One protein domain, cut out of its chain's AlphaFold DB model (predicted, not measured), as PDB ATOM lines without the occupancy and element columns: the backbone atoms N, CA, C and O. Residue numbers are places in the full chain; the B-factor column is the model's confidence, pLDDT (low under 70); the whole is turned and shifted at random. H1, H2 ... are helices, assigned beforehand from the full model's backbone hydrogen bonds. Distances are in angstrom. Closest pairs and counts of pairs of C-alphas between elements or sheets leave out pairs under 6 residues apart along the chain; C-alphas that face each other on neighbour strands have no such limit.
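What this domain is: This is residues 14 to 30, 51 to 98 and 110 to 200 of the 369 residues of an uncharacterized protein of Globisporangium ultimum (strain ATCC 200006 / CBS 805.95 / DAOM BR144) (UniProt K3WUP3). Four helices, the longest helix H3 with H2, H4 and H7, form an up-and-down bundle, each running against the one before it in the chain, and H1 packs along H3 on one side. H5 packs on H7 at one end of the bundle, the short H6 lies beyond that end, and the short H8 lies beside H4 and H7 on the side away from H1. The printed part has 156 residues with eight named helices, H1 to H8 in chain order, and no named strand; the class is all helix. It is compact, with a radius of gyration of the C-alphas of 16.1 A, and spans 50 by 37 by 24 A.

Where its parts are: H3, residues 77 to 98, measures 31.7 A from C-alpha 77 at (191.188, -22.989, 15.703) to C-alpha 98 at (190.965, 3.845, -1.261). H7, residues 162 to 181, measures 28.5 A; H4, residues 110 to 128, and H2, residues 51 to 68, measure 25.9 A each. H1, residues 14 to 30, measures 24.1 A and begins with C-alpha 14 at (190.979, -13.061, 22.626). H5 is residues 131 to 141, 15.2 A; H6 is residues 145 to 150, 8.7 A; H8 is residues 188 to 194, 10.7 A, ending with C-alpha 194 at (213.565, -11.730, -1.140).

How they stand to each other: H3 and H7 touch, the same way at a shallow tilt of 23 degrees; their closest C-alphas, of Cys 81 and Phe 163, are 4.9 A apart. H7 touches H4, opposite ways at a steep tilt of 40 degrees, closest at the C-alphas of Leu 119 and Tyr 178, 5.9 A. H4 touches H2, the same way at a shallow tilt of 8 degrees, closest at the C-alphas of Arg 68 and Ala 125, 6.4 A. H2 and H3 are close but not clearly touching, with the C-alphas of Val 60 and Cys 90 closest at 7.8 A. H1 touches H3, the same way at a shallow tilt of 18 degrees, closest at the C-alphas of Leu 15 and Val 79, 6.6 A. H5 touches H7 at residues 163 to 167 alone, closest at the C-alphas of Ala 136 and Leu 164, 6.2 A. H4 and H5 only just touch, with 3 pairs of C-alphas within 8 A, and only at the corner. H6 touches no helix; H7 and H8 are near each other. Each O i to N i+4 pair is within hydrogen-bond range in H1, H2, H5, H6 and H7, against 17 of 18 in H3, 14 of 15 in H4 and 2 of 3 in H8.

The domain as a whole: The farthest C-alphas, of Ser 110 and Ser 146, are 50.2 A apart. Residues 31 to 50 and 99 to 109 are not printed; the gaps between C-alphas are 17.6 A and 12.0 A. The link from H6 to H7 is long. Mean pLDDT of the printed part is 75.7; residues 97 to 98, 110 to 113, 143 to 158 and 183 to 200 are under 70.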
ATOM      1  N   VAL A  14     190.591 -13.374  24.012       80.31
ATOM      2  CA  VAL A  14     190.979 -13.061  22.626       80.31
ATOM      3  C   VAL A  14     189.742 -12.895  21.743       80.31
ATOM      4  O   VAL A  14     189.664 -11.935  20.983       80.31
ATOM      5  N   LEU A  15     188.752 -13.783  21.864       81.38
ATOM      6  CA  LEU A  15     187.498 -13.667  21.118       81.38
ATOM      7  C   LEU A  15     186.688 -12.424  21.495       81.38
ATOM      8  O   LEU A  15     186.150 -11.768  20.606       81.38
ATOM      9  N   GLU A  16     186.594 -12.094  22.782       82.62
ATOM     10  CA  GLU A  16     185.906 -10.886  23.249       82.62
ATOM     11  C   GLU A  16     186.572  -9.628  22.690       82.62
ATOM     12  O   GLU A  16     185.887  -8.757  22.154       82.62
ATOM     13  N   LEU A  17     187.909  -9.573  22.720       82.38
ATOM     14  CA  LEU A  17     188.673  -8.483  22.123       82.38
ATOM     15  C   LEU A  17     188.431  -8.386  20.611       82.38
ATOM     16  O   LEU A  17     188.148  -7.303  20.113       82.38
ATOM     17  N   LEU A  18     188.504  -9.499  19.876       81.44
ATOM     18  CA  LEU A  18     188.267  -9.512  18.428       81.44
ATOM     19  C   LEU A  18     186.831  -9.120  18.073       81.44
ATOM     20  O   LEU A  18     186.615  -8.402  17.102       81.44
ATOM     21  N   THR A  19     185.853  -9.549  18.869       83.62
ATOM     22  CA  THR A  19     184.444  -9.183  18.682       83.62
ATOM     23  C   THR A  19     184.245  -7.689  18.905       83.62
ATOM     24  O   THR A  19     183.604  -7.029  18.090       83.62
ATOM     25  N   PHE A  20     184.841  -7.141  19.967       87.12
ATOM     26  CA  PHE A  20     184.840  -5.707  20.231       87.12
ATOM     27  C   PHE A  20     185.496  -4.920  19.089       87.12
ATOM     28  O   PHE A  20     184.917  -3.957  18.598       87.12
ATOM     29  N   LEU A  21     186.670  -5.353  18.625       82.25
ATOM     30  CA  LEU A  21     187.386  -4.699  17.529       82.25
ATOM     31  C   LEU A  21     186.618  -4.771  16.208       82.25
ATOM     32  O   LEU A  21     186.594  -3.796  15.465       82.25
ATOM     33  N   ARG A  22     185.961  -5.897  15.918       83.12
ATOM     34  CA  ARG A  22     185.091  -6.042  14.746       83.12
ATOM     35  C   ARG A  22     183.925  -5.063  14.800       83.12
ATOM     36  O   ARG A  22     183.610  -4.434  13.795       83.12
ATOM     37  N   GLU A  23     183.286  -4.934  15.957       84.69
ATOM     38  CA  GLU A  23     182.188  -3.984  16.130       84.69
ATOM     39  C   GLU A  23     182.673  -2.538  16.003       84.69
ATOM     40  O   GLU A  23     182.027  -1.732  15.341       84.69
ATOM     41  N   LEU A  24     183.860  -2.235  16.533       80.19
ATOM     42  CA  LEU A  24     184.503  -0.938  16.359       80.19
ATOM     43  C   LEU A  24     184.760  -0.626  14.874       80.19
ATOM     44  O   LEU A  24     184.391   0.446  14.412       80.19
ATOM     45  N   VAL A  25     185.322  -1.567  14.105       79.19
ATOM     46  CA  VAL A  25     185.546  -1.403  12.652       79.19
ATOM     47  C   VAL A  25     184.230  -1.150  11.911       79.19
ATOM     48  O   VAL A  25     184.176  -0.290  11.036       79.19
ATOM     49  N   LYS A  26     183.154  -1.860  12.272       81.50
ATOM     50  CA  LYS A  26     181.827  -1.658  11.671       81.50
ATOM     51  C   LYS A  26     181.242  -0.290  11.991       81.50
ATOM     52  O   LYS A  26     180.695   0.342  11.096       81.50
ATOM     53  N   GLN A  27     181.354   0.160  13.239       82.94
ATOM     54  CA  GLN A  27     180.890   1.486  13.643       82.94
ATOM     55  C   GLN A  27     181.645   2.579  12.888       82.94
ATOM     56  O   GLN A  27     181.014   3.485  12.361       82.94
ATOM     57  N   ILE A  28     182.968   2.443  12.760       75.38
ATOM     58  CA  ILE A  28     183.793   3.371  11.979       75.38
ATOM     59  C   ILE A  28     183.330   3.397  10.518       75.38
ATOM     60  O   ILE A  28     183.059   4.466   9.983       75.38
ATOM     61  N   HIS A  29     183.166   2.235   9.881       74.62
ATOM     62  CA  HIS A  29     182.701   2.167   8.492       74.62
ATOM     63  C   HIS A  29     181.274   2.722   8.312       74.62
ATOM     64  O   HIS A  29     180.958   3.272   7.261       74.62
ATOM     65  N   GLY A  30     180.395   2.553   9.305       76.12
ATOM     66  CA  GLY A  30     179.037   3.099   9.281       76.12
ATOM     67  C   GLY A  30     179.019   4.625   9.322       76.12
ATOM     68  O   GLY A  30     178.322   5.233   8.521       76.12
ATOM     69  N   GLN A  51     193.304  12.192  11.889       76.88
ATOM     70  CA  GLN A  51     193.920  11.687  13.115       76.88
ATOM     71  C   GLN A  51     193.377  10.312  13.515       76.88
ATOM     72  O   GLN A  51     194.153   9.439  13.900       76.88
ATOM     73  N   TRP A  52     192.062  10.091  13.409       77.00
ATOM     74  CA  TRP A  52     191.477   8.807  13.812       77.00
ATOM     75  C   TRP A  52     191.943   7.658  12.914       77.00
ATOM     76  O   TRP A  52     192.113   6.534  13.386       77.00
ATOM     77  N   LEU A  53     192.166   7.932  11.625       75.12
ATOM     78  CA  LEU A  53     192.613   6.932  10.668       75.12
ATOM     79  C   LEU A  53     194.054   6.497  10.972       75.12
ATOM     80  O   LEU A  53     194.361   5.304  10.931       75.12
ATOM     81  N   ASP A  54     194.923   7.442  11.334       78.44
ATOM     82  CA  ASP A  54     196.285   7.149  11.782       78.44
ATOM     83  C   ASP A  54     196.284   6.343  13.096       78.44
ATOM     84  O   ASP A  54     196.976   5.324  13.188       78.44
ATOM     85  N   ASP A  55     195.430   6.706  14.061       81.62
ATOM     86  CA  ASP A  55     195.253   5.952  15.311       81.62
ATOM     87  C   ASP A  55     194.745   4.519  15.045       81.62
ATOM     88  O   ASP A  55     195.203   3.554  15.666       81.62
ATOM     89  N   PHE A  56     193.832   4.354  14.082       82.06
ATOM     90  CA  PHE A  56     193.352   3.046  13.638       82.06
ATOM     91  C   PHE A  56     194.478   2.216  13.012       82.06
ATOM     92  O   PHE A  56     194.661   1.048  13.371       82.06
ATOM     93  N   TYR A  57     195.278   2.800  12.116       82.25
ATOM     94  CA  TYR A  57     196.421   2.106  11.523       82.25
ATOM     95  C   TYR A  57     197.441   1.670  12.577       82.25
ATOM     96  O   TYR A  57     197.961   0.552  12.489       82.25
ATOM     97  N   ASP A  58     197.705   2.501  13.585       83.00
ATOM     98  CA  ASP A  58     198.607   2.159  14.684       83.00
ATOM     99  C   ASP A  58     198.034   1.068  15.596       83.00
ATOM    100  O   ASP A  58     198.769   0.153  15.998       83.00
ATOM    101  N   LEU A  59     196.723   1.076  15.856       83.88
ATOM    102  CA  LEU A  59     196.038  -0.016  16.548       83.88
ATOM    103  C   LEU A  59     196.190  -1.333  15.778       83.88
ATOM    104  O   LEU A  59     196.642  -2.330  16.345       83.88
ATOM    105  N   VAL A  60     195.877  -1.348  14.479       81.12
ATOM    106  CA  VAL A  60     195.982  -2.565  13.659       81.12
ATOM    107  C   VAL A  60     197.434  -3.031  13.552       81.12
ATOM    108  O   VAL A  60     197.706  -4.224  13.684       81.12
ATOM    109  N   ARG A  61     198.399  -2.119  13.395       83.81
ATOM    110  CA  ARG A  61     199.837  -2.440  13.418       83.81
ATOM    111  C   ARG A  61     200.257  -3.086  14.743       83.81
ATOM    112  O   ARG A  61     201.006  -4.070  14.742       83.81
ATOM    113  N   SER A  62     199.764  -2.566  15.864       86.00
ATOM    114  CA  SER A  62     200.012  -3.125  17.197       86.00
ATOM    115  C   SER A  62     199.420  -4.528  17.329       86.00
ATOM    116  O   SER A  62     200.092  -5.436  17.821       86.00
ATOM    117  N   LEU A  63     198.206  -4.740  16.812       83.88
ATOM    118  CA  LEU A  63     197.540  -6.045  16.798       83.88
ATOM    119  C   LEU A  63     198.282  -7.061  15.930       83.88
ATOM    120  O   LEU A  63     198.571  -8.159  16.393       83.88
ATOM    121  N   VAL A  64     198.674  -6.688  14.710       83.75
ATOM    122  CA  VAL A  64     199.488  -7.532  13.820       83.75
ATOM    123  C   VAL A  64     200.805  -7.928  14.497       83.75
ATOM    124  O   VAL A  64     201.229  -9.084  14.424       83.75
ATOM    125  N   THR A  65     201.430  -6.996  15.218       85.00
ATOM    126  CA  THR A  65     202.646  -7.266  15.998       85.00
ATOM    127  C   THR A  65     202.376  -8.225  17.160       85.00
ATOM    128  O   THR A  65     203.167  -9.141  17.387       85.00
ATOM    129  N   ALA A  66     201.254  -8.073  17.868       85.00
ATOM    130  CA  ALA A  66     200.849  -8.988  18.934       85.00
ATOM    131  C   ALA A  66     200.568 -10.403  18.394       85.00
ATOM    132  O   ALA A  66     201.061 -11.389  18.943       85.00
ATOM    133  N   PHE A  67     199.863 -10.505  17.265       84.12
ATOM    134  CA  PHE A  67     199.559 -11.763  16.582       84.12
ATOM    135  C   PHE A  67     200.803 -12.497  16.086       84.12
ATOM    136  O   PHE A  67     200.801 -13.726  16.015       84.12
ATOM    137  N   ARG A  68     201.896 -11.784  15.798       82.44
ATOM    138  CA  ARG A  68     203.182 -12.405  15.459       82.44
ATOM    139  C   ARG A  68     203.771 -13.217  16.619       82.44
ATOM    140  O   ARG A  68     204.462 -14.199  16.373       82.44
ATOM    141  N   GLY A  69     203.519 -12.814  17.864       82.88
ATOM    142  CA  GLY A  69     203.981 -13.522  19.064       82.88
ATOM    143  C   GLY A  69     203.058 -14.654  19.522       82.88
ATOM    144  O   GLY A  69     203.328 -15.280  20.543       82.88
ATOM    145  N   PHE A  70     201.956 -14.894  18.810       83.25
ATOM    146  CA  PHE A  70     200.927 -15.834  19.232       83.25
ATOM    147  C   PHE A  70     201.327 -17.284  18.918       83.25
ATOM    148  O   PHE A  70     201.758 -17.612  17.812       83.25
ATOM    149  N   GLU A  71     201.174 -18.179  19.895       84.56
ATOM    150  CA  GLU A  71     201.481 -19.606  19.748       84.56
ATOM    151  C   GLU A  71     200.285 -20.358  19.135       84.56
ATOM    152  O   GLU A  71     199.585 -21.088  19.836       84.56
ATOM    153  N   TYR A  72     200.030 -20.177  17.833       81.06
ATOM    154  CA  TYR A  72     198.847 -20.737  17.147       81.06
ATOM    155  C   TYR A  72     198.684 -22.256  17.302       81.06
ATOM    156  O   TYR A  72     197.559 -22.734  17.381       81.06
ATOM    157  N   GLU A  73     199.781 -23.010  17.423       77.81
ATOM    158  CA  GLU A  73     199.733 -24.464  17.643       77.81
ATOM    159  C   GLU A  73     199.081 -24.860  18.981       77.81
ATOM    160  O   GLU A  73     198.602 -25.982  19.124       77.81
ATOM    161  N   LYS A  74     199.063 -23.961  19.976       81.88
ATOM    162  CA  LYS A  74     198.465 -24.213  21.299       81.88
ATOM    163  C   LYS A  74     197.046 -23.664  21.432       81.88
ATOM    164  O   LYS A  74     196.446 -23.786  22.498       81.88
ATOM    165  N   GLN A  75     196.529 -23.016  20.392       80.56
ATOM    166  CA  GLN A  75     195.305 -22.228  20.459       80.56
ATOM    167  C   GLN A  75     194.165 -22.946  19.736       80.56
ATOM    168  O   GLN A  75     194.403 -23.640  18.747       80.56
ATOM    169  N   PRO A  76     192.912 -22.806  20.202       78.56
ATOM    170  CA  PRO A  76     191.773 -23.357  19.483       78.56
ATOM    171  C   PRO A  76     191.631 -22.719  18.097       78.56
ATOM    172  O   PRO A  76     191.812 -21.514  17.944       78.56
ATOM    173  N   THR A  77     191.220 -23.490  17.090       74.56
ATOM    174  CA  THR A  77     191.188 -22.989  15.703       74.56
ATOM    175  C   THR A  77     190.205 -21.868  15.482       74.56
ATOM    176  O   THR A  77     190.479 -20.996  14.667       74.56
ATOM    177  N   TYR A  78     189.111 -21.816  16.239       79.19
ATOM    178  CA  TYR A  78     188.204 -20.678  16.158       79.19
ATOM    179  C   TYR A  78     188.912 -19.349  16.477       79.19
ATOM    180  O   TYR A  78     188.500 -18.321  15.956       79.19
ATOM    181  N   VAL A  79     189.984 -19.359  17.284       82.94
ATOM    182  CA  VAL A  79     190.801 -18.166  17.553       82.94
ATOM    183  C   VAL A  79     191.599 -17.799  16.308       82.94
ATOM    184  O   VAL A  79     191.556 -16.655  15.873       82.94
ATOM    185  N   SER A  80     192.282 -18.767  15.693       84.12
ATOM    186  CA  SER A  80     193.041 -18.556  14.453       84.12
ATOM    187  C   SER A  80     192.144 -18.103  13.294       84.12
ATOM    188  O   SER A  80     192.532 -17.202  12.552       84.12
ATOM    189  N   CYS A  81     190.937 -18.669  13.165       83.69
ATOM    190  CA  CYS A  81     189.910 -18.210  12.226       83.69
ATOM    191  C   CYS A  81     189.496 -16.772  12.535       83.69
ATOM    192  O   CYS A  81     189.579 -15.929  11.658       83.69
ATOM    193  N   ALA A  82     189.131 -16.468  13.785       84.69
ATOM    194  CA  ALA A  82     188.701 -15.125  14.164       84.69
ATOM    195  C   ALA A  82     189.792 -14.073  13.906       84.69
ATOM    196  O   ALA A  82     189.478 -12.968  13.473       84.69
ATOM    197  N   ILE A  83     191.068 -14.418  14.122       87.19
ATOM    198  CA  ILE A  83     192.206 -13.557  13.778       87.19
ATOM    199  C   ILE A  83     192.293 -13.366  12.259       87.19
ATOM    200  O   ILE A  83     192.394 -12.230  11.805       87.19
ATOM    201  N   ALA A  84     192.247 -14.444  11.469       87.38
ATOM    202  CA  ALA A  84     192.307 -14.357  10.008       87.38
ATOM    203  C   ALA A  84     191.136 -13.542   9.430       87.38
ATOM    204  O   ALA A  84     191.358 -12.654   8.608       87.38
ATOM    205  N   ASP A  85     189.920 -13.778   9.919       86.50
ATOM    206  CA  ASP A  85     188.711 -13.058   9.518       86.50
ATOM    207  C   ASP A  85     188.793 -11.580   9.895       86.50
ATOM    208  O   ASP A  85     188.483 -10.718   9.080       86.50
ATOM    209  N   PHE A  86     189.249 -11.266  11.111       87.88
ATOM    210  CA  PHE A  86     189.448  -9.886  11.548       87.88
ATOM    211  C   PHE A  86     190.497  -9.163  10.697       87.88
ATOM    212  O   PHE A  86     190.290  -8.018  10.297       87.88
ATOM    213  N   LEU A  87     191.611  -9.826  10.369       88.56
ATOM    214  CA  LEU A  87     192.627  -9.263   9.480       88.56
ATOM    215  C   LEU A  87     192.079  -9.045   8.064       88.56
ATOM    216  O   LEU A  87     192.424  -8.054   7.420       88.56
ATOM    217  N   HIS A  88     191.207  -9.932   7.587       87.94
ATOM    218  CA  HIS A  88     190.526  -9.774   6.306       87.94
ATOM    219  C   HIS A  88     189.508  -8.620   6.335       87.94
ATOM    220  O   HIS A  88     189.462  -7.823   5.402       87.94
ATOM    221  N   GLU A  89     188.747  -8.447   7.413       87.12
ATOM    222  CA  GLU A  89     187.865  -7.286   7.592       87.12
ATOM    223  C   GLU A  89     188.654  -5.973   7.629       87.12
ATOM    224  O   GLU A  89     188.307  -5.039   6.910       87.12
ATOM    225  N   CYS A  90     189.765  -5.928   8.376       86.44
ATOM    226  CA  CYS A  90     190.684  -4.786   8.366       86.44
ATOM    227  C   CYS A  90     191.195  -4.497   6.953       86.44
ATOM    228  O   CYS A  90     191.244  -3.345   6.536       86.44
ATOM    229  N   LEU A  91     191.555  -5.542   6.200       86.75
ATOM    230  CA  LEU A  91     191.987  -5.392   4.818       86.75
ATOM    231  C   LEU A  91     190.891  -4.749   3.971       86.75
ATOM    232  O   LEU A  91     191.176  -3.739   3.341       86.75
ATOM    233  N   ARG A  92     189.660  -5.277   3.997       85.94
ATOM    234  CA  ARG A  92     188.510  -4.735   3.247       85.94
ATOM    235  C   ARG A  92     188.204  -3.284   3.611       85.94
ATOM    236  O   ARG A  92     187.930  -2.494   2.720       85.94
ATOM    237  N   PHE A  93     188.312  -2.930   4.887       83.88
ATOM    238  CA  PHE A  93     188.162  -1.549   5.341       83.88
ATOM    239  C   PHE A  93     189.219  -0.625   4.715       83.88
ATOM    240  O   PHE A  93     188.902   0.416   4.150       83.88
ATOM    241  N   VAL A  94     190.490  -1.041   4.720       81.25
ATOM    242  CA  VAL A  94     191.572  -0.269   4.088       81.25
ATOM    243  C   VAL A  94     191.381  -0.157   2.566       81.25
ATOM    244  O   VAL A  94     191.850   0.806   1.953       81.25
ATOM    245  N   THR A  95     190.698  -1.114   1.924       78.12
ATOM    246  CA  THR A  95     190.443  -1.068   0.475       78.12
ATOM    247  C   THR A  95     189.271  -0.172   0.086       78.12
ATOM    248  O   THR A  95     189.373   0.509  -0.939       78.12
ATOM    249  N   SER A  96     188.182  -0.156   0.864       79.38
ATOM    250  CA  SER A  96     186.981   0.636   0.566       79.38
ATOM    251  C   SER A  96     187.281   2.135   0.598       79.38
ATOM    252  O   SER A  96     186.944   2.842  -0.353       79.38
ATOM    253  N   GLU A  97     188.045   2.581   1.596       69.19
ATOM    254  CA  GLU A  97     188.550   3.958   1.723       69.19
ATOM    255  C   GLU A  97     189.340   4.420   0.487       69.19
ATOM    256  O   GLU A  97     189.216   5.547   0.002       69.19
ATOM    257  N   GLY A  98     190.153   3.528  -0.087       61.78
ATOM    258  CA  GLY A  98     190.965   3.845  -1.261       61.78
ATOM    259  C   GLY A  98     190.155   4.060  -2.547       61.78
ATOM    260  O   GLY A  98     190.652   4.704  -3.477       61.78
ATOM    261  N   SER A 110     199.280  11.594   1.940       59.62
ATOM    262  CA  SER A 110     199.502  11.030   3.285       59.62
ATOM    263  C   SER A 110     198.711   9.729   3.489       59.62
ATOM    264  O   SER A 110     199.290   8.708   3.855       59.62
ATOM    265  N   ARG A 111     197.419   9.720   3.107       62.44
ATOM    266  CA  ARG A 111     196.531   8.540   3.215       62.44
ATOM    267  C   ARG A 111     197.004   7.341   2.369       62.44
ATOM    268  O   ARG A 111     196.858   6.192   2.773       62.44
ATOM    269  N   ARG A 112     197.619   7.572   1.200       61.12
ATOM    270  CA  ARG A 112     198.184   6.488   0.360       61.12
ATOM    271  C   ARG A 112     199.502   5.927   0.892       61.12
ATOM    272  O   ARG A 112     199.824   4.765   0.643       61.12
ATOM    273  N   LEU A 113     200.287   6.745   1.591       59.84
ATOM    274  CA  LEU A 113     201.534   6.301   2.213       59.84
ATOM    275  C   LEU A 113     201.249   5.396   3.419       59.84
ATOM    276  O   LEU A 113     201.918   4.369   3.558       59.84
ATOM    277  N   SER A 114     200.237   5.719   4.234       71.00
ATOM    278  CA  SER A 114     199.853   4.907   5.395       71.00
ATOM    279  C   SER A 114     199.283   3.541   4.993       71.00
ATOM    280  O   SER A 114     199.742   2.524   5.519       71.00
ATOM    281  N   SER A 115     198.405   3.471   3.984       76.00
ATOM    282  CA  SER A 115     197.858   2.193   3.498       76.00
ATOM    283  C   SER A 115     198.933   1.273   2.905       76.00
ATOM    284  O   SER A 115     198.961   0.075   3.192       76.00
ATOM    285  N   LYS A 116     199.886   1.818   2.135       78.19
ATOM    286  CA  LYS A 116     201.011   1.045   1.581       78.19
ATOM    287  C   LYS A 116     201.924   0.499   2.680       78.19
ATOM    288  O   LYS A 116     202.273  -0.681   2.649       78.19
ATOM    289  N   GLN A 117     202.307   1.334   3.647       80.44
ATOM    290  CA  GLN A 117     203.123   0.901   4.788       80.44
ATOM    291  C   GLN A 117     202.405  -0.163   5.620       80.44
ATOM    292  O   GLN A 117     203.036  -1.109   6.097       80.44
ATOM    293  N   TRP A 118     201.088  -0.031   5.776       82.69
ATOM    294  CA  TRP A 118     200.262  -1.018   6.451       82.69
ATOM    295  C   TRP A 118     200.246  -2.352   5.697       82.69
ATOM    296  O   TRP A 118     200.614  -3.371   6.278       82.69
ATOM    297  N   LEU A 119     199.946  -2.351   4.393       83.50
ATOM    298  CA  LEU A 119     199.970  -3.559   3.559       83.50
ATOM    299  C   LEU A 119     201.340  -4.243   3.607       83.50
ATOM    300  O   LEU A 119     201.421  -5.457   3.775       83.50
ATOM    301  N   GLN A 120     202.423  -3.468   3.523       81.94
ATOM    302  CA  GLN A 120     203.787  -3.979   3.648       81.94
ATOM    303  C   GLN A 120     204.041  -4.617   5.020       81.94
ATOM    304  O   GLN A 120     204.646  -5.686   5.101       81.94
ATOM    305  N   THR A 121     203.557  -3.990   6.095       82.25
ATOM    306  CA  THR A 121     203.661  -4.534   7.454       82.25
ATOM    307  C   THR A 121     202.882  -5.842   7.573       82.25
ATOM    308  O   THR A 121     203.405  -6.805   8.120       82.25
ATOM    309  N   CYS A 122     201.670  -5.914   7.023       82.19
ATOM    310  CA  CYS A 122     200.864  -7.133   7.004       82.19
ATOM    311  C   CYS A 122     201.546  -8.255   6.212       82.19
ATOM    312  O   CYS A 122     201.602  -9.389   6.683       82.19
ATOM    313  N   VAL A 123     202.123  -7.953   5.048       81.38
ATOM    314  CA  VAL A 123     202.881  -8.935   4.262       81.38
ATOM    315  C   VAL A 123     204.089  -9.448   5.056       81.38
ATOM    316  O   VAL A 123     204.233 -10.659   5.209       81.38
ATOM    317  N   ASP A 124     204.922  -8.570   5.625       79.12
ATOM    318  CA  ASP A 124     206.100  -8.997   6.401       79.12
ATOM    319  C   ASP A 124     205.707  -9.776   7.665       79.12
ATOM    320  O   ASP A 124     206.212 -10.871   7.923       79.12
ATOM    321  N   ALA A 125     204.781  -9.232   8.453       78.19
ATOM    322  CA  ALA A 125     204.468  -9.736   9.781       78.19
ATOM    323  C   ALA A 125     203.488 -10.913   9.779       78.19
ATOM    324  O   ALA A 125     203.619 -11.769  10.650       78.19
ATOM    325  N   VAL A 126     202.533 -10.966   8.840       78.00
ATOM    326  CA  VAL A 126     201.484 -12.002   8.783       78.00
ATOM    327  C   VAL A 126     201.807 -13.083   7.756       78.00
ATOM    328  O   VAL A 126     201.637 -14.264   8.051       78.00
ATOM    329  N   VAL A 127     202.300 -12.726   6.568       77.50
ATOM    330  CA  VAL A 127     202.583 -13.718   5.517       77.50
ATOM    331  C   VAL A 127     203.983 -14.289   5.691       77.50
ATOM    332  O   VAL A 127     204.139 -15.488   5.893       77.50
ATOM    333  N   LEU A 128     205.005 -13.437   5.671       75.06
ATOM    334  CA  LEU A 128     206.392 -13.878   5.523       75.06
ATOM    335  C   LEU A 128     207.019 -14.405   6.820       75.06
ATOM    336  O   LEU A 128     207.797 -15.355   6.780       75.06
ATOM    337  N   ARG A 129     206.707 -13.791   7.967       75.69
ATOM    338  CA  ARG A 129     207.384 -14.066   9.252       75.69
ATOM    339  C   ARG A 129     206.446 -14.492  10.377       75.69
ATOM    340  O   ARG A 129     206.861 -14.502  11.539       75.69
ATOM    341  N   SER A 130     205.195 -14.810  10.056       82.06
ATOM    342  CA  SER A 130     204.215 -15.186  11.071       82.06
ATOM    343  C   SER A 130     204.245 -16.676  11.376       82.06
ATOM    344  O   SER A 130     204.187 -17.491  10.446       82.06
ATOM    345  N   PRO A 131     204.177 -17.051  12.662       81.62
ATOM    346  CA  PRO A 131     203.807 -18.403  13.060       81.62
ATOM    347  C   PRO A 131     202.451 -18.842  12.477       81.62
ATOM    348  O   PRO A 131     202.270 -20.028  12.227       81.62
ATOM    349  N   LEU A 132     201.536 -17.903  12.178       83.25
ATOM    350  CA  LEU A 132     200.246 -18.179  11.529       83.25
ATOM    351  C   LEU A 132     200.421 -18.826  10.152       83.25
ATOM    352  O   LEU A 132     199.819 -19.856   9.863       83.25
ATOM    353  N   SER A 133     201.261 -18.226   9.306       85.00
ATOM    354  CA  SER A 133     201.506 -18.714   7.947       85.00
ATOM    355  C   SER A 133     202.341 -19.987   7.959       85.00
ATOM    356  O   SER A 133     202.063 -20.899   7.190       85.00
ATOM    357  N   SER A 134     203.302 -20.114   8.879       82.94
ATOM    358  CA  SER A 134     204.020 -21.381   9.076       82.94
ATOM    359  C   SER A 134     203.070 -22.517   9.476       82.94
ATOM    360  O   SER A 134     203.150 -23.608   8.912       82.94
ATOM    361  N   PHE A 135     202.132 -22.247  10.386       82.31
ATOM    362  CA  PHE A 135     201.110 -23.202  10.806       82.31
ATOM    363  C   PHE A 135     200.157 -23.569   9.659       82.31
ATOM    364  O   PHE A 135     199.933 -24.752   9.406       82.31
ATOM    365  N   ALA A 136     199.658 -22.579   8.912       85.38
ATOM    366  CA  ALA A 136     198.813 -22.811   7.742       85.38
ATOM    367  C   ALA A 136     199.527 -23.647   6.667       85.38
ATOM    368  O   ALA A 136     198.962 -24.609   6.155       85.38
ATOM    369  N   MET A 137     200.793 -23.340   6.373       84.12
ATOM    370  CA  MET A 137     201.592 -24.089   5.401       84.12
ATOM    371  C   MET A 137     201.845 -25.529   5.848       84.12
ATOM    372  O   MET A 137     201.732 -26.443   5.037       84.12
ATOM    373  N   LYS A 138     202.123 -25.761   7.135       81.81
ATOM    374  CA  LYS A 138     202.260 -27.116   7.693       81.81
ATOM    375  C   LYS A 138     200.980 -27.934   7.492       81.81
ATOM    376  O   LYS A 138     201.054 -29.063   7.016       81.81
ATOM    377  N   LEU A 139     199.823 -27.338   7.789       81.19
ATOM    378  CA  LEU A 139     198.515 -27.968   7.593       81.19
ATOM    379  C   LEU A 139     198.187 -28.215   6.111       81.19
ATOM    380  O   LEU A 139     197.602 -29.243   5.785       81.19
ATOM    381  N   LEU A 140     198.571 -27.299   5.216       83.38
ATOM    382  CA  LEU A 140     198.386 -27.462   3.771       83.38
ATOM    383  C   LEU A 140     199.265 -28.580   3.203       83.38
ATOM    384  O   LEU A 140     198.796 -29.357   2.386       83.38
ATOM    385  N   CYS A 141     200.527 -28.682   3.618       81.50
ATOM    386  CA  CYS A 141     201.469 -29.661   3.068       81.50
ATOM    387  C   CYS A 141     201.300 -31.079   3.640       81.50
ATOM    388  O   CYS A 141     201.784 -32.032   3.033       81.50
ATOM    389  N   SER A 142     200.656 -31.230   4.800       74.44
ATOM    390  CA  SER A 142     200.446 -32.521   5.465       74.44
ATOM    391  C   SER A 142     199.005 -32.645   5.977       74.44
ATOM    392  O   SER A 142     198.738 -32.528   7.174       74.44
ATOM    393  N   PRO A 143     198.029 -32.902   5.090       62.62
ATOM    394  CA  PRO A 143     196.641 -33.111   5.490       62.62
ATOM    395  C   PRO A 143     196.402 -34.516   6.090       62.62
ATOM    396  O   PRO A 143     195.309 -35.074   5.949       62.62
ATOM    397  N   GLU A 144     197.402 -35.139   6.732       60.28
ATOM    398  CA  GLU A 144     197.253 -36.490   7.277       60.28
ATOM    399  C   GLU A 144     196.230 -36.543   8.431       60.28
ATOM    400  O   GLU A 144     196.241 -35.693   9.326       60.28
ATOM    401  N   PRO A 145     195.369 -37.581   8.492       55.03
ATOM    402  CA  PRO A 145     194.352 -37.724   9.537       55.03
ATOM    403  C   PRO A 145     194.905 -37.756  10.968       55.03
ATOM    404  O   PRO A 145     194.180 -37.435  11.901       55.03
ATOM    405  N   SER A 146     196.162 -38.166  11.158       54.00
ATOM    406  CA  SER A 146     196.837 -38.287  12.457       54.00
ATOM    407  C   SER A 146     197.230 -36.918  13.033       54.00
ATOM    408  O   SER A 146     196.955 -36.641  14.202       54.00
ATOM    409  N   GLU A 147     197.776 -36.026  12.204       53.22
ATOM    410  CA  GLU A 147     198.054 -34.624  12.551       53.22
ATOM    411  C   GLU A 147     196.753 -33.821  12.661       53.22
ATOM    412  O   GLU A 147     196.574 -33.042  13.600       53.22
ATOM    413  N   ILE A 148     195.787 -34.113  11.785       53.47
ATOM    414  CA  ILE A 148     194.418 -33.595  11.876       53.47
ATOM    415  C   ILE A 148     193.718 -34.092  13.154       53.47
ATOM    416  O   ILE A 148     192.902 -33.368  13.709       53.47
ATOM    417  N   SER A 149     194.047 -35.283  13.671       47.50
ATOM    418  CA  SER A 149     193.482 -35.821  14.919       47.50
ATOM    419  C   SER A 149     194.067 -35.158  16.167       47.50
ATOM    420  O   SER A 149     193.337 -34.977  17.140       47.50
ATOM    421  N   ALA A 150     195.348 -34.777  16.165       50.78
ATOM    422  CA  ALA A 150     195.896 -33.889  17.198       50.78
ATOM    423  C   ALA A 150     195.236 -32.499  17.121       50.78
ATOM    424  O   ALA A 150     194.976 -31.861  18.139       50.78
ATOM    425  N   CYS A 151     194.864 -32.103  15.905       50.00
ATOM    426  CA  CYS A 151     194.027 -30.957  15.599       50.00
ATOM    427  C   CYS A 151     192.514 -31.254  15.700       50.00
ATOM    428  O   CYS A 151     191.715 -30.444  15.258       50.00
ATOM    429  N   ALA A 152     192.038 -32.379  16.248       48.69
ATOM    430  CA  ALA A 152     190.595 -32.680  16.238       48.69
ATOM    431  C   ALA A 152     189.779 -31.724  17.126       48.69
ATOM    432  O   ALA A 152     188.581 -31.555  16.920       48.69
ATOM    433  N   SER A 153     190.432 -31.044  18.078       51.03
ATOM    434  CA  SER A 153     189.865 -29.910  18.823       51.03
ATOM    435  C   SER A 153     189.664 -28.650  17.965       51.03
ATOM    436  O   SER A 153     189.029 -27.696  18.413       51.03
ATOM    437  N   LEU A 154     190.213 -28.636  16.747       50.78
ATOM    438  CA  LEU A 154     190.261 -27.513  15.815       50.78
ATOM    439  C   LEU A 154     189.164 -27.550  14.739       50.78
ATOM    440  O   LEU A 154     188.974 -26.568  14.025       50.78
ATOM    441  N   ILE A 155     188.446 -28.661  14.594       53.34
ATOM    442  CA  ILE A 155     187.489 -28.859  13.503       53.34
ATOM    443  C   ILE A 155     186.118 -28.332  13.940       53.34
ATOM    444  O   ILE A 155     185.477 -28.876  14.841       53.34
ATOM    445  N   SER A 156     185.648 -27.266  13.289       54.72
ATOM    446  CA  SER A 156     184.225 -26.921  13.307       54.72
ATOM    447  C   SER A 156     183.440 -28.114  12.768       54.72
ATOM    448  O   SER A 156     183.786 -28.645  11.720       54.72
ATOM    449  N   SER A 157     182.346 -28.511  13.421       53.50
ATOM    450  CA  SER A 157     181.491 -29.624  12.956       53.50
ATOM    451  C   SER A 157     180.983 -29.504  11.503       53.50
ATOM    452  O   SER A 157     180.410 -30.461  10.992       53.50
ATOM    453  N   LYS A 158     181.172 -28.346  10.848       60.69
ATOM    454  CA  LYS A 158     180.698 -28.044   9.491       60.69
ATOM    455  C   LYS A 158     181.777 -28.023   8.395       60.69
ATOM    456  O   LYS A 158     181.410 -28.182   7.242       60.69
ATOM    457  N   SER A 159     183.061 -27.825   8.708       70.69
ATOM    458  CA  SER A 159     184.156 -27.778   7.714       70.69
ATOM    459  C   SER A 159     185.432 -28.353   8.325       70.69
ATOM    460  O   SER A 159     185.724 -28.114   9.500       70.69
ATOM    461  N   ARG A 160     186.186 -29.127   7.539       75.56
ATOM    462  CA  ARG A 160     187.441 -29.758   7.961       75.56
ATOM    463  C   ARG A 160     188.587 -28.751   7.990       75.56
ATOM    464  O   ARG A 160     189.489 -28.907   8.810       75.56
ATOM    465  N   PHE A 161     188.545 -27.728   7.132       82.00
ATOM    466  CA  PHE A 161     189.630 -26.760   6.948       82.00
ATOM    467  C   PHE A 161     189.213 -25.273   7.054       82.00
ATOM    468  O   PHE A 161     189.741 -24.449   6.302       82.00
ATOM    469  N   PRO A 162     188.365 -24.861   8.020       83.56
ATOM    470  CA  PRO A 162     187.816 -23.500   8.063       83.56
ATOM    471  C   PRO A 162     188.908 -22.436   8.239       83.56
ATOM    472  O   PRO A 162     188.848 -21.350   7.665       83.56
ATOM    473  N   PHE A 163     189.953 -22.765   9.003       86.44
ATOM    474  CA  PHE A 163     191.108 -21.890   9.177       86.44
ATOM    475  C   PHE A 163     191.878 -21.679   7.874       86.44
ATOM    476  O   PHE A 163     192.208 -20.544   7.540       86.44
ATOM    477  N   LEU A 164     192.156 -22.756   7.135       89.38
ATOM    478  CA  LEU A 164     192.922 -22.662   5.895       89.38
ATOM    479  C   LEU A 164     192.155 -21.897   4.824       89.38
ATOM    480  O   LEU A 164     192.759 -21.104   4.113       89.38
ATOM    481  N   GLN A 165     190.840 -22.085   4.741       90.12
ATOM    482  CA  GLN A 165     189.977 -21.316   3.845       90.12
ATOM    483  C   GLN A 165     190.035 -19.815   4.161       90.12
ATOM    484  O   GLN A 165     190.330 -19.007   3.279       90.12
ATOM    485  N   SER A 166     189.869 -19.452   5.438       89.69
ATOM    486  CA  SER A 166     189.946 -18.057   5.903       89.69
ATOM    487  C   SER A 166     191.327 -17.448   5.636       89.69
ATOM    488  O   SER A 166     191.448 -16.333   5.128       89.69
ATOM    489  N   TRP A 167     192.391 -18.207   5.912       90.50
ATOM    490  CA  TRP A 167     193.770 -17.786   5.680       90.50
ATOM    491  C   TRP A 167     194.091 -17.629   4.187       90.50
ATOM    492  O   TRP A 167     194.671 -16.617   3.804       90.50
ATOM    493  N   LEU A 168     193.683 -18.566   3.323       91.81
ATOM    494  CA  LEU A 168     193.879 -18.470   1.870       91.81
ATOM    495  C   LEU A 168     193.136 -17.264   1.281       91.81
ATOM    496  O   LEU A 168     193.697 -16.533   0.460       91.81
ATOM    497  N   SER A 169     191.904 -17.024   1.731       91.88
ATOM    498  CA  SER A 169     191.107 -15.856   1.345       91.88
ATOM    499  C   SER A 169     191.783 -14.545   1.759       91.88
ATOM    500  O   SER A 169     191.974 -13.647   0.935       91.88
ATOM    501  N   PHE A 170     192.260 -14.471   3.005       91.38
ATOM    502  CA  PHE A 170     193.008 -13.323   3.506       91.38
ATOM    503  C   PHE A 170     194.312 -13.084   2.729       91.38
ATOM    504  O   PHE A 170     194.552 -11.973   2.257       91.38
ATOM    505  N   VAL A 171     195.161 -14.107   2.577       89.81
ATOM    506  CA  VAL A 171     196.486 -13.962   1.951       89.81
ATOM    507  C   VAL A 171     196.365 -13.602   0.476       89.81
ATOM    508  O   VAL A 171     197.069 -12.703   0.015       89.81
ATOM    509  N   SER A 172     195.470 -14.256  -0.268       90.44
ATOM    510  CA  SER A 172     195.247 -13.925  -1.679       90.44
ATOM    511  C   SER A 172     194.769 -12.477  -1.837       90.44
ATOM    512  O   SER A 172     195.327 -11.737  -2.651       90.44
ATOM    513  N   SER A 173     193.824 -12.036  -1.002       91.56
ATOM    514  CA  SER A 173     193.323 -10.658  -1.007       91.56
ATOM    515  C   SER A 173     194.419  -9.658  -0.645       91.56
ATOM    516  O   SER A 173     194.575  -8.636  -1.314       91.56
ATOM    517  N   LEU A 174     195.226  -9.955   0.378       89.00
ATOM    518  CA  LEU A 174     196.327  -9.098   0.812       89.00
ATOM    519  C   LEU A 174     197.359  -8.922  -0.303       89.00
ATOM    520  O   LEU A 174     197.786  -7.799  -0.571       89.00
ATOM    521  N   VAL A 175     197.738 -10.016  -0.971       85.19
ATOM    522  CA  VAL A 175     198.666  -9.978  -2.106       85.19
ATOM    523  C   VAL A 175     198.087  -9.127  -3.228       85.19
ATOM    524  O   VAL A 175     198.769  -8.229  -3.712       85.19
ATOM    525  N   LEU A 176     196.831  -9.351  -3.616       87.06
ATOM    526  CA  LEU A 176     196.197  -8.568  -4.670       87.06
ATOM    527  C   LEU A 176     196.162  -7.071  -4.337       87.06
ATOM    528  O   LEU A 176     196.549  -6.246  -5.165       87.06
ATOM    529  N   MET A 177     195.774  -6.721  -3.114       86.31
ATOM    530  CA  MET A 177     195.723  -5.328  -2.674       86.31
ATOM    531  C   MET A 177     197.097  -4.684  -2.616       86.31
ATOM    532  O   MET A 177     197.261  -3.537  -3.038       86.31
ATOM    533  N   TYR A 178     198.098  -5.420  -2.139       83.31
ATOM    534  CA  TYR A 178     199.479  -4.975  -2.189       83.31
ATOM    535  C   TYR A 178     199.891  -4.686  -3.636       83.31
ATOM    536  O   TYR A 178     200.377  -3.593  -3.916       83.31
ATOM    537  N   LEU A 179     199.613  -5.586  -4.582       79.75
ATOM    538  CA  LEU A 179     199.925  -5.385  -6.001       79.75
ATOM    539  C   LEU A 179     199.214  -4.166  -6.603       79.75
ATOM    540  O   LEU A 179     199.850  -3.343  -7.266       79.75
ATOM    541  N   GLU A 180     197.919  -3.999  -6.338       82.69
ATOM    542  CA  GLU A 180     197.130  -2.878  -6.854       82.69
ATOM    543  C   GLU A 180     197.614  -1.519  -6.319       82.69
ATOM    544  O   GLU A 180     197.702  -0.561  -7.093       82.69
ATOM    545  N   ASN A 181     198.024  -1.446  -5.049       78.94
ATOM    546  CA  ASN A 181     198.597  -0.235  -4.443       78.94
ATOM    547  C   ASN A 181     200.046   0.039  -4.877       78.94
ATOM    548  O   ASN A 181     200.556   1.149  -4.723       78.94
ATOM    549  N   SER A 182     200.710  -0.951  -5.469       74.06
ATOM    550  CA  SER A 182     202.125  -0.884  -5.853       74.06
ATOM    551  C   SER A 182     202.353  -0.501  -7.313       74.06
ATOM    552  O   SER A 182     203.494  -0.480  -7.781       74.06
ATOM    553  N   ARG A 183     201.282  -0.168  -8.047       67.06
ATOM    554  CA  ARG A 183     201.298   0.144  -9.488       67.06
ATOM    555  C   ARG A 183     202.339   1.192  -9.902       67.06
ATOM    556  O   ARG A 183     202.811   1.137 -11.037       67.06
ATOM    557  N   SER A 184     202.722   2.115  -9.015       60.25
ATOM    558  CA  SER A 184     203.611   3.240  -9.331       60.25
ATOM    559  C   SER A 184     205.082   3.062  -8.943       60.25
ATOM    560  O   SER A 184     205.900   3.844  -9.418       60.25
ATOM    561  N   ASP A 185     205.448   2.072  -8.120       59.97
ATOM    562  CA  ASP A 185     206.763   2.058  -7.458       59.97
ATOM    563  C   ASP A 185     207.619   0.829  -7.819       59.97
ATOM    564  O   ASP A 185     207.107  -0.274  -8.037       59.97
ATOM    565  N   ASN A 186     208.930   1.033  -7.968       57.75
ATOM    566  CA  ASN A 186     209.867   0.039  -8.505       57.75
ATOM    567  C   ASN A 186     210.374  -0.955  -7.445       57.75
ATOM    568  O   ASN A 186     210.710  -2.083  -7.803       57.75
ATOM    569  N   ASP A 187     210.353  -0.575  -6.168       58.97
ATOM    570  CA  ASP A 187     210.984  -1.334  -5.073       58.97
ATOM    571  C   ASP A 187     210.087  -2.453  -4.506       58.97
ATOM    572  O   ASP A 187     210.491  -3.279  -3.691       58.97
ATOM    573  N   THR A 188     208.837  -2.516  -4.959       58.62
ATOM    574  CA  THR A 188     207.770  -3.226  -4.247       58.62
ATOM    575  C   THR A 188     207.810  -4.750  -4.369       58.62
ATOM    576  O   THR A 188     207.308  -5.471  -3.505       58.62
ATOM    577  N   TRP A 189     208.432  -5.253  -5.434       59.78
ATOM    578  CA  TRP A 189     208.573  -6.686  -5.695       59.78
ATOM    579  C   TRP A 189     209.667  -7.337  -4.861       59.78
ATOM    580  O   TRP A 189     209.609  -8.539  -4.617       59.78
ATOM    581  N   GLU A 190     210.650  -6.564  -4.401       61.09
ATOM    582  CA  GLU A 190     211.788  -7.115  -3.674       61.09
ATOM    583  C   GLU A 190     211.361  -7.784  -2.367       61.09
ATOM    584  O   GLU A 190     211.875  -8.843  -2.052       61.09
ATOM    585  N   ILE A 191     210.349  -7.274  -1.665       63.50
ATOM    586  CA  ILE A 191     209.909  -7.832  -0.374       63.50
ATOM    587  C   ILE A 191     209.225  -9.197  -0.537       63.50
ATOM    588  O   ILE A 191     209.524 -10.132   0.204       63.50
ATOM    589  N   LEU A 192     208.343  -9.336  -1.532       60.59
ATOM    590  CA  LEU A 192     207.669 -10.608  -1.823       60.59
ATOM    591  C   LEU A 192     208.639 -11.667  -2.372       60.59
ATOM    592  O   LEU A 192     208.393 -12.860  -2.222       60.59
ATOM    593  N   LEU A 193     209.729 -11.236  -3.015       55.16
ATOM    594  CA  LEU A 193     210.680 -12.112  -3.703       55.16
ATOM    595  C   LEU A 193     211.943 -12.426  -2.884       55.16
ATOM    596  O   LEU A 193     212.516 -13.494  -3.063       55.16
ATOM    597  N   GLN A 194     212.387 -11.531  -1.998       56.53
ATOM    598  CA  GLN A 194     213.565 -11.730  -1.140       56.53
ATOM    599  C   GLN A 194     213.266 -12.607   0.070       56.53
ATOM    600  O   GLN A 194     214.200 -13.063   0.724       56.53
ATOM    601  N   SER A 195     211.994 -12.836   0.395       51.00
ATOM    602  CA  SER A 195     211.656 -13.651   1.548       51.00
ATOM    603  C   SER A 195     211.726 -15.132   1.187       51.00
ATOM    604  O   SER A 195     210.907 -15.611   0.393       51.00
ATOM    605  N   PRO A 196     212.647 -15.897   1.791       48.03
ATOM    606  CA  PRO A 196     212.593 -17.334   1.704       48.03
ATOM    607  C   PRO A 196     211.424 -17.755   2.594       48.03
ATOM    608  O   PRO A 196     211.604 -18.036   3.774       48.03
ATOM    609  N   MET A 197     210.201 -17.836   2.054       48.41
ATOM    610  CA  MET A 197     209.102 -18.513   2.768       48.41
ATOM    611  C   MET A 197     209.453 -19.982   3.106       48.41
ATOM    612  O   MET A 197     208.683 -20.660   3.776       48.41
ATOM    613  N   ILE A 198     210.628 -20.466   2.674       49.88
ATOM    614  CA  ILE A 198     211.191 -21.782   2.953       49.88
ATOM    615  C   ILE A 198     212.708 -21.673   3.251       49.88
ATOM    616  O   ILE A 198     213.529 -22.309   2.601       49.88
ATOM    617  N   GLU A 199     213.124 -20.870   4.230       40.38
ATOM    618  CA  GLU A 199     214.356 -21.168   4.986       40.38
ATOM    619  C   GLU A 199     213.966 -21.512   6.422       40.38
ATOM    620  O   GLU A 199     214.132 -20.743   7.366       40.38
ATOM    621  N   THR A 200     213.400 -22.703   6.602       39.91
ATOM    622  CA  THR A 200     213.326 -23.296   7.933       39.91
ATOM    623  C   THR A 200     214.716 -23.807   8.283       39.91
ATOM    624  O   THR A 200     215.238 -24.714   7.629       39.91
TER     625      THR A 200